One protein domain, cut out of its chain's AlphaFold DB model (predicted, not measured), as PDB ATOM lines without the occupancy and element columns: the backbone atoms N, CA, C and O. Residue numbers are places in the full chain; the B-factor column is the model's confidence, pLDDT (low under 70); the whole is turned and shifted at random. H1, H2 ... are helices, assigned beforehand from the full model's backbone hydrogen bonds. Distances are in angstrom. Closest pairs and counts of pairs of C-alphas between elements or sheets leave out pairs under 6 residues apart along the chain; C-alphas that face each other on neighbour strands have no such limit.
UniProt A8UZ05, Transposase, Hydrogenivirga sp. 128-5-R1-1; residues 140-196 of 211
ATOM      1  N   ILE A 140      39.669  41.124  29.404       94.25
ATOM      2  CA  ILE A 140      39.390  40.166  28.322       94.25
ATOM      3  C   ILE A 140      39.224  38.747  28.879       94.25
ATOM      4  O   ILE A 140      38.264  38.064  28.526       94.25
ATOM      5  N   ALA A 141      40.132  38.285  29.743       94.25
ATOM      6  CA  ALA A 141      40.056  36.944  30.326       94.25
ATOM      7  C   ALA A 141      38.786  36.752  31.172       94.25
ATOM      8  O   ALA A 141      38.103  35.729  31.057       94.25
ATOM      9  N   LYS A 142      38.428  37.762  31.974       97.06
ATOM     10  CA  LYS A 142      37.200  37.773  32.776       97.06
ATOM     11  C   LYS A 142      35.959  37.702  31.888       97.06
ATOM     12  O   LYS A 142      35.116  36.835  32.101       97.06
ATOM     13  N   THR A 143      35.872  38.546  30.863       95.38
ATOM     14  CA  THR A 143      34.738  38.554  29.929       95.38
ATOM     15  C   THR A 143      34.623  37.236  29.167       95.38
ATOM     16  O   THR A 143      33.528  36.697  29.050       95.38
ATOM     17  N   LYS A 144      35.736  36.652  28.704       93.12
ATOM     18  CA  LYS A 144      35.725  35.326  28.064       93.12
ATOM     19  C   LYS A 144      35.193  34.238  28.994       93.12
ATOM     20  O   LYS A 144      34.419  33.391  28.561       93.12
ATOM     21  N   THR A 145      35.575  34.280  30.269       94.31
ATOM     22  CA  THR A 145      35.077  33.334  31.278       94.31
ATOM     23  C   THR A 145      33.565  33.459  31.453       94.31
ATOM     24  O   THR A 145      32.871  32.449  31.438       94.31
ATOM     25  N   GLN A 146      33.045  34.687  31.540       94.25
ATOM     26  CA  GLN A 146      31.601  34.934  31.629       94.25
ATOM     27  C   GLN A 146      30.856  34.436  30.384       94.25
ATOM     28  O   GLN A 146      29.827  33.781  30.508       94.25
ATOM     29  N   ILE A 147      31.396  34.684  29.186       90.69
ATOM     30  CA  ILE A 147      30.811  34.174  27.938       90.69
ATOM     31  C   ILE A 147      30.747  32.642  27.965       90.69
ATOM     32  O   ILE A 147      29.685  32.093  27.703       90.69
ATOM     33  N   ASN A 148      31.836  31.954  28.328       89.75
ATOM     34  CA  ASN A 148      31.841  30.490  28.435       89.75
ATOM     35  C   ASN A 148      30.767  29.982  29.406       89.75
ATOM     36  O   ASN A 148      30.014  29.092  29.043       89.75
ATOM     37  N   GLN A 149      30.640  30.592  30.589       90.81
ATOM     38  CA  GLN A 149      29.619  30.210  31.574       90.81
ATOM     39  C   GLN A 149      28.200  30.293  30.999       90.81
ATOM     40  O   GLN A 149      27.386  29.408  31.240       90.81
ATOM     41  N   HIS A 150      27.899  31.335  30.221       89.19
ATOM     42  CA  HIS A 150      26.596  31.467  29.571       89.19
ATOM     43  C   HIS A 150      26.419  30.490  28.403       89.19
ATOM     44  O   HIS A 150      25.340  29.924  28.245       89.19
ATOM     45  N   ILE A 151      27.465  30.250  27.609       87.62
ATOM     46  CA  ILE A 151      27.427  29.275  26.512       87.62
ATOM     47  C   ILE A 151      27.252  27.853  27.037       87.62
ATOM     48  O   ILE A 151      26.480  27.105  26.457       87.62
ATOM     49  N   ASP A 152      27.886  27.478  28.144       85.44
ATOM     50  CA  ASP A 152      27.728  26.139  28.717       85.44
ATOM     51  C   ASP A 152      26.289  25.880  29.205       85.44
ATOM     52  O   ASP A 152      25.853  24.732  29.244       85.44
ATOM     53  N   VAL A 153      25.534  26.938  29.529       85.75
ATOM     54  CA  VAL A 153      24.107  26.853  29.882       85.75
ATOM     55  C   VAL A 153      23.214  26.829  28.639       85.75
ATOM     56  O   VAL A 153      22.262  26.057  28.587       85.75
ATOM     57  N   LEU A 154      23.490  27.686  27.654       83.88
ATOM     58  CA  LEU A 154      22.611  27.890  26.496       83.88
ATOM     59  C   LEU A 154      22.906  26.942  25.322       83.88
ATOM     60  O   LEU A 154      22.006  26.651  24.539       83.88
ATOM     61  N   PHE A 155      24.155  26.494  25.182       81.19
ATOM     62  CA  PHE A 155      24.684  25.722  24.051       81.19
ATOM     63  C   PHE A 155      25.826  24.764  24.480       81.19
ATOM     64  O   PHE A 155      26.965  24.890  24.004       81.19
ATOM     65  N   PRO A 156      25.566  23.790  25.368       77.75
ATOM     66  CA  PRO A 156      26.594  22.895  25.913       77.75
ATOM     67  C   PRO A 156      27.330  22.047  24.854       77.75
ATOM     68  O   PRO A 156      28.431  21.542  25.100       77.75
ATOM     69  N   GLU A 157      26.753  21.865  23.664       80.06
ATOM     70  CA  GLU A 157      27.379  21.175  22.531       80.06
ATOM     71  C   GLU A 157      28.305  22.085  21.717       80.06
ATOM     72  O   GLU A 157      29.260  21.603  21.098       80.06
ATOM     73  N   LEU A 158      28.037  23.394  21.701       79.62
ATOM     74  CA  LEU A 158      28.749  24.362  20.870       79.62
ATOM     75  C   LEU A 158      30.166  24.602  21.398       79.62
ATOM     76  O   LEU A 158      31.121  24.552  20.618       79.62
ATOM     77  N   SER A 159      30.321  24.775  22.718       76.12
ATOM     78  CA  SER A 159      31.629  25.009  23.356       76.12
ATOM     79  C   SER A 159      32.625  23.866  23.126       76.12
ATOM     80  O   SER A 159      33.835  24.092  23.109       76.12
ATOM     81  N   LYS A 160      32.134  22.648  22.862       79.56
ATOM     82  CA  LYS A 160      32.954  21.450  22.607       79.56
ATOM     83  C   LYS A 160      33.395  21.293  21.153       79.56
ATOM     84  O   LYS A 160      34.346  20.560  20.886       79.56
ATOM     85  N   ARG A 161      32.694  21.918  20.203       79.44
ATOM     86  CA  ARG A 161      32.862  21.653  18.760       79.44
ATOM     87  C   ARG A 161      33.541  22.784  18.005       79.44
ATOM     88  O   ARG A 161      34.141  22.531  16.960       79.44
ATOM     89  N   VAL A 162      33.456  24.016  18.502       82.00
ATOM     90  CA  VAL A 162      33.976  25.197  17.802       82.00
ATOM     91  C   VAL A 162      34.707  26.146  18.741       82.00
ATOM     92  O   VAL A 162      34.444  26.211  19.937       82.00
ATOM     93  N   ASN A 163      35.614  26.948  18.180       85.44
ATOM     94  CA  ASN A 163      36.171  28.083  18.902       85.44
ATOM     95  C   ASN A 163      35.130  29.210  18.970       85.44
ATOM     96  O   ASN A 163      34.939  29.948  17.994       85.44
ATOM     97  N   ILE A 164      34.501  29.363  20.136       87.00
ATOM     98  CA  ILE A 164      33.440  30.352  20.358       87.00
ATOM     99  C   ILE A 164      33.911  31.802  20.199       87.00
ATOM    100  O   ILE A 164      33.105  32.675  19.903       87.00
ATOM    101  N   PHE A 165      35.215  32.065  20.341       89.19
ATOM    102  CA  PHE A 165      35.792  33.407  20.206       89.19
ATOM    103  C   PHE A 165      36.261  33.719  18.784       89.19
ATOM    104  O   PHE A 165      36.920  34.736  18.556       89.19
ATOM    105  N   SER A 166      35.952  32.856  17.816       88.50
ATOM    106  CA  SER A 166      36.106  33.206  16.409       88.50
ATOM    107  C   SER A 166      35.092  34.288  16.025       88.50
ATOM    108  O   SER A 166      33.958  34.302  16.501       88.50
ATOM    109  N   LYS A 167      35.493  35.202  15.133       85.00
ATOM    110  CA  LYS A 167      34.629  36.304  14.677       85.00
ATOM    111  C   LYS A 167      33.300  35.797  14.096       85.00
ATOM    112  O   LYS A 167      32.267  36.405  14.338       85.00
ATOM    113  N   ALA A 168      33.341  34.679  13.371       85.19
ATOM    114  CA  ALA A 168      32.164  34.034  12.795       85.19
ATOM    115  C   ALA A 168      31.165  33.587  13.874       85.19
ATOM    116  O   ALA A 168      29.994  33.949  13.804       85.19
ATOM    117  N   ILE A 169      31.631  32.859  14.895       86.19
ATOM    118  CA  ILE A 169      30.758  32.334  15.953       86.19
ATOM    119  C   ILE A 169      30.254  33.450  16.872       86.19
ATOM    120  O   ILE A 169      29.075  33.456  17.205       86.19
ATOM    121  N   LEU A 170      31.083  34.441  17.213       87.81
ATOM    122  CA  LEU A 170      30.620  35.603  17.984       87.81
ATOM    123  C   LEU A 170      29.531  36.392  17.244       87.81
ATOM    124  O   LEU A 170      28.562  36.814  17.866       87.81
ATOM    125  N   ASN A 171      29.661  36.568  15.925       87.06
ATOM    126  CA  ASN A 171      28.627  37.222  15.120       87.06
ATOM    127  C   ASN A 171      27.343  36.388  15.038       87.06
ATOM    128  O   ASN A 171      26.254  36.949  15.091       87.06
ATOM    129  N   LEU A 172      27.473  35.063  14.924       86.19
ATOM    130  CA  LEU A 172      26.336  34.146  14.933       86.19
ATOM    131  C   LEU A 172      25.585  34.226  16.267       86.19
ATOM    132  O   LEU A 172      24.374  34.388  16.253       86.19
ATOM    133  N   LEU A 173      26.295  34.196  17.398       86.25
ATOM    134  CA  LEU A 173      25.709  34.315  18.741       86.25
ATOM    135  C   LEU A 173      25.086  35.692  19.005       86.25
ATOM    136  O   LEU A 173      24.141  35.803  19.778       86.25
ATOM    137  N   LEU A 174      25.602  36.747  18.369       87.06
ATOM    138  CA  LEU A 174      25.006  38.080  18.442       87.06
ATOM    139  C   LEU A 174      23.665  38.145  17.696       87.06
ATOM    140  O   LEU A 174      22.772  38.878  18.110       87.06
ATOM    141  N   TYR A 175      23.545  37.405  16.593       85.44
ATOM    142  CA  TYR A 175      22.348  37.386  15.754       85.44
ATOM    143  C   TYR A 175      21.311  36.351  16.223       85.44
ATOM    144  O   TYR A 175      20.113  36.595  16.122       85.44
ATOM    145  N   TYR A 176      21.771  35.228  16.778       85.44
ATOM    146  CA  TYR A 176      20.959  34.141  17.323       85.44
ATOM    147  C   TYR A 176      21.383  33.859  18.779       85.44
ATOM    148  O   TYR A 176      22.260  33.024  19.020       85.44
ATOM    149  N   PRO A 177      20.805  34.576  19.761       81.56
ATOM    150  CA  PRO A 177      21.266  34.540  21.148       81.56
ATOM    151  C   PRO A 177      20.845  33.283  21.929       81.56
ATOM    152  O   PRO A 177      21.344  33.078  23.035       81.56
ATOM    153  N   SER A 178      19.962  32.433  21.389       79.56
ATOM    154  CA  SER A 178      19.534  31.180  22.029       79.56
ATOM    155  C   SER A 178      19.549  29.968  21.088       79.56
ATOM    156  O   SER A 178      19.511  30.104  19.864       79.56
ATOM    157  N   ALA A 179      19.575  28.759  21.664       76.69
ATOM    158  CA  ALA A 179      19.491  27.502  20.909       76.69
ATOM    159  C   ALA A 179      18.208  27.414  20.075       76.69
ATOM    160  O   ALA A 179      18.244  26.912  18.955       76.69
ATOM    161  N   PHE A 180      17.113  27.976  20.590       78.12
ATOM    162  CA  PHE A 180      15.846  28.087  19.878       78.12
ATOM    163  C   PHE A 180      15.947  29.009  18.654       78.12
ATOM    164  O   PHE A 180      15.428  28.691  17.585       78.12
ATOM    165  N   ASP A 181      16.646  30.139  18.772       79.94
ATOM    166  CA  ASP A 181      16.817  31.065  17.646       79.94
ATOM    167  C   ASP A 181      17.665  30.432  16.538       79.94
ATOM    168  O   ASP A 181      17.353  30.583  15.359       79.94
ATOM    169  N   ILE A 182      18.700  29.669  16.910       78.81
ATOM    170  CA  ILE A 182      19.513  28.911  15.952       78.81
ATOM    171  C   ILE A 182      18.694  27.783  15.314       78.81
ATOM    172  O   ILE A 182      18.788  27.586  14.105       78.81
ATOM    173  N   SER A 183      17.887  27.047  16.086       79.06
ATOM    174  CA  SER A 183      17.120  25.915  15.550       79.06
ATOM    175  C   SER A 183      16.044  26.342  14.553       79.06
ATOM    176  O   SER A 183      15.720  25.585  13.644       79.06
ATOM    177  N   ASN A 184      15.504  27.553  14.709       80.50
ATOM    178  CA  ASN A 184      14.508  28.122  13.799       80.50
ATOM    179  C   ASN A 184      15.123  28.892  12.620       80.50
ATOM    180  O   ASN A 184      14.396  29.345  11.734       80.50
ATOM    181  N   ALA A 185      16.445  29.064  12.597       81.69
ATOM    182  CA  ALA A 185      17.129  29.777  11.532       81.69
ATOM    183  C   ALA A 185      17.309  28.905  10.285       81.69
ATOM    184  O   ALA A 185      17.548  27.697  10.352       81.69
ATOM    185  N   ASN A 186      17.261  29.534   9.109       82.44
ATOM    186  CA  ASN A 186      17.535  28.828   7.867       82.44
ATOM    187  C   ASN A 186      19.029  28.467   7.791       82.44
ATOM    188  O   ASN A 186      19.898  29.322   7.963       82.44
ATOM    189  N   VAL A 187      19.347  27.214   7.452       77.50
ATOM    190  CA  VAL A 187      20.728  26.725   7.292       77.50
ATOM    191  C   VAL A 187      21.546  27.604   6.333       77.50
ATOM    192  O   VAL A 187      22.726  27.860   6.576       77.50
ATOM    193  N   ASN A 188      20.928  28.142   5.279       78.75
ATOM    194  CA  ASN A 188      21.582  29.066   4.349       78.75
ATOM    195  C   ASN A 188      21.916  30.422   4.986       78.75
ATOM    196  O   ASN A 188      22.873  31.067   4.567       78.75
ATOM    197  N   GLU A 189      21.158  30.867   5.987       78.25
ATOM    198  CA  GLU A 189      21.439  32.091   6.743       78.25
ATOM    199  C   GLU A 189      22.550  31.870   7.764       78.25
ATOM    200  O   GLU A 189      23.480  32.671   7.820       78.25
ATOM    201  N   ILE A 190      22.533  30.736   8.471       77.94
ATOM    202  CA  ILE A 190      23.621  30.319   9.368       77.94
ATOM    203  C   ILE A 190      24.941  30.207   8.591       77.94
ATOM    204  O   ILE A 190      25.979  30.720   9.018       77.94
ATOM    205  N   ASN A 191      24.900  29.601   7.402       78.44
ATOM    206  CA  ASN A 191      26.064  29.445   6.536       78.44
ATOM    207  C   ASN A 191      26.697  30.792   6.152       78.44
ATOM    208  O   ASN A 191      27.919  30.871   6.060       78.44
ATOM    209  N   LYS A 192      25.941  31.889   6.020       79.94
ATOM    210  CA  LYS A 192      26.530  33.214   5.726       79.94
ATOM    211  C   LYS A 192      27.528  33.672   6.797       79.94
ATOM    212  O   LYS A 192      28.492  34.358   6.468       79.94
ATOM    213  N   PHE A 193      27.334  33.275   8.056       75.62
ATOM    214  CA  PHE A 193      28.262  33.595   9.144       75.62
ATOM    215  C   PHE A 193      29.514  32.715   9.113       75.62
ATOM    216  O   PHE A 193      30.615  33.198   9.379       75.62
ATOM    217  N   LEU A 194      29.356  31.438   8.755       70.06
ATOM    218  CA  LEU A 194      30.433  30.443   8.728       70.06
ATOM    219  C   LEU A 194      31.305  30.545   7.464       70.06
ATOM    220  O   LEU A 194      32.511  30.311   7.523       70.06
ATOM    221  N   TYR A 195      30.722  30.968   6.341       62.66
ATOM    222  CA  TYR A 195      31.406  31.249   5.079       62.66
ATOM    223  C   TYR A 195      31.749  32.737   4.955       62.66
ATOM    224  O   TYR A 195      31.371  33.409   4.000       62.66
ATOM    225  N   THR A 196      32.516  33.269   5.905       49.72
ATOM    226  CA  THR A 196      33.338  34.453   5.617       49.72
ATOM    227  C   THR A 196      34.767  33.980   5.341       49.72
ATOM    228  O   THR A 196      35.402  33.416   6.233       49.72
TER     229      THR A 196
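Overview. This is residues 140 to 196 of the 211 residues of the protein "Transposase" of Hydrogenivirga sp. 128-5-R1-1 (UniProt A8UZ05). Five helices follow each other in a zigzag, spread along the long axis, with the longest, H1, at one end, H3 nearest the middle and H5 at the other end; the short H2 and H4 lie off to different sides of H3. Contacts between helices are few: H1 meets H2 through its residues 148 to 152, and H5 packs on H3 at a steep angle. The printed part has 57 residues with five named helices, H1 to H5 along the chain, and no named strand, and its class is all helix. It is compact, with a radius of gyration of the C-alphas of 11.3 A, and its C-alphas span 33 by 23 by 18 A.

Along the chain. Find C-alpha 140 at (39.390, 40.166, 28.322); from there H1, residues 140 to 154, runs 20.9 A to C-alpha 154 at (22.611, 27.890, 26.496). Next come the four residues of H2, residues 158 to 161. H3, residues 167 to 175, measures 12.4 A from first to last C-alpha. After it look for H4, residues 179 to 183. H5, residues 187 to 194, covers 10.5 A and ends at C-alpha 194, at (30.433, 30.443, 8.728).

Arrangement. Start at H1, which touches H2 with residues 148 to 152 alone; their closest C-alphas are those of Asp 152 and Ser 159, 6.7 A apart. H1 is close to H4 but not clearly touching it, with the closest C-alphas, those of Leu 154 and Ala 179, 6.4 A apart. H1 is apart from H3 and from H5. Move on to H3, which touches H5: their closest C-alphas are those of Ala 168 and Phe 193, 5.4 A apart. These two helices stand at a steep tilt of 46 degrees and run opposite ways. H3 and H4 are near each other, with 6 pairs of C-alphas within 10 A. H4 and H5 are close but not clearly touching; the C-alphas of Ile 182 and Ile 190, their closest, are 7.9 A apart. H2 is apart from H3, H4 and H5. In the backbones of H3 and H4 every O i to N i+4 pair is within hydrogen-bond range, against 10 of 11 in H1 and 3 of 4 in H5, while H2 is too short for such a pair.

Size, cuts and confidence. Look to Lys 142 and Asn 188 for the two C-alphas farthest apart, 33.6 A. The printed part has no cut, and its four links, H1 to H2, H2 to H3, H3 to H4 and H4 to H5, are tight. The mean pLDDT of the printed part is 83.2; residues 195 to 196 are under 70.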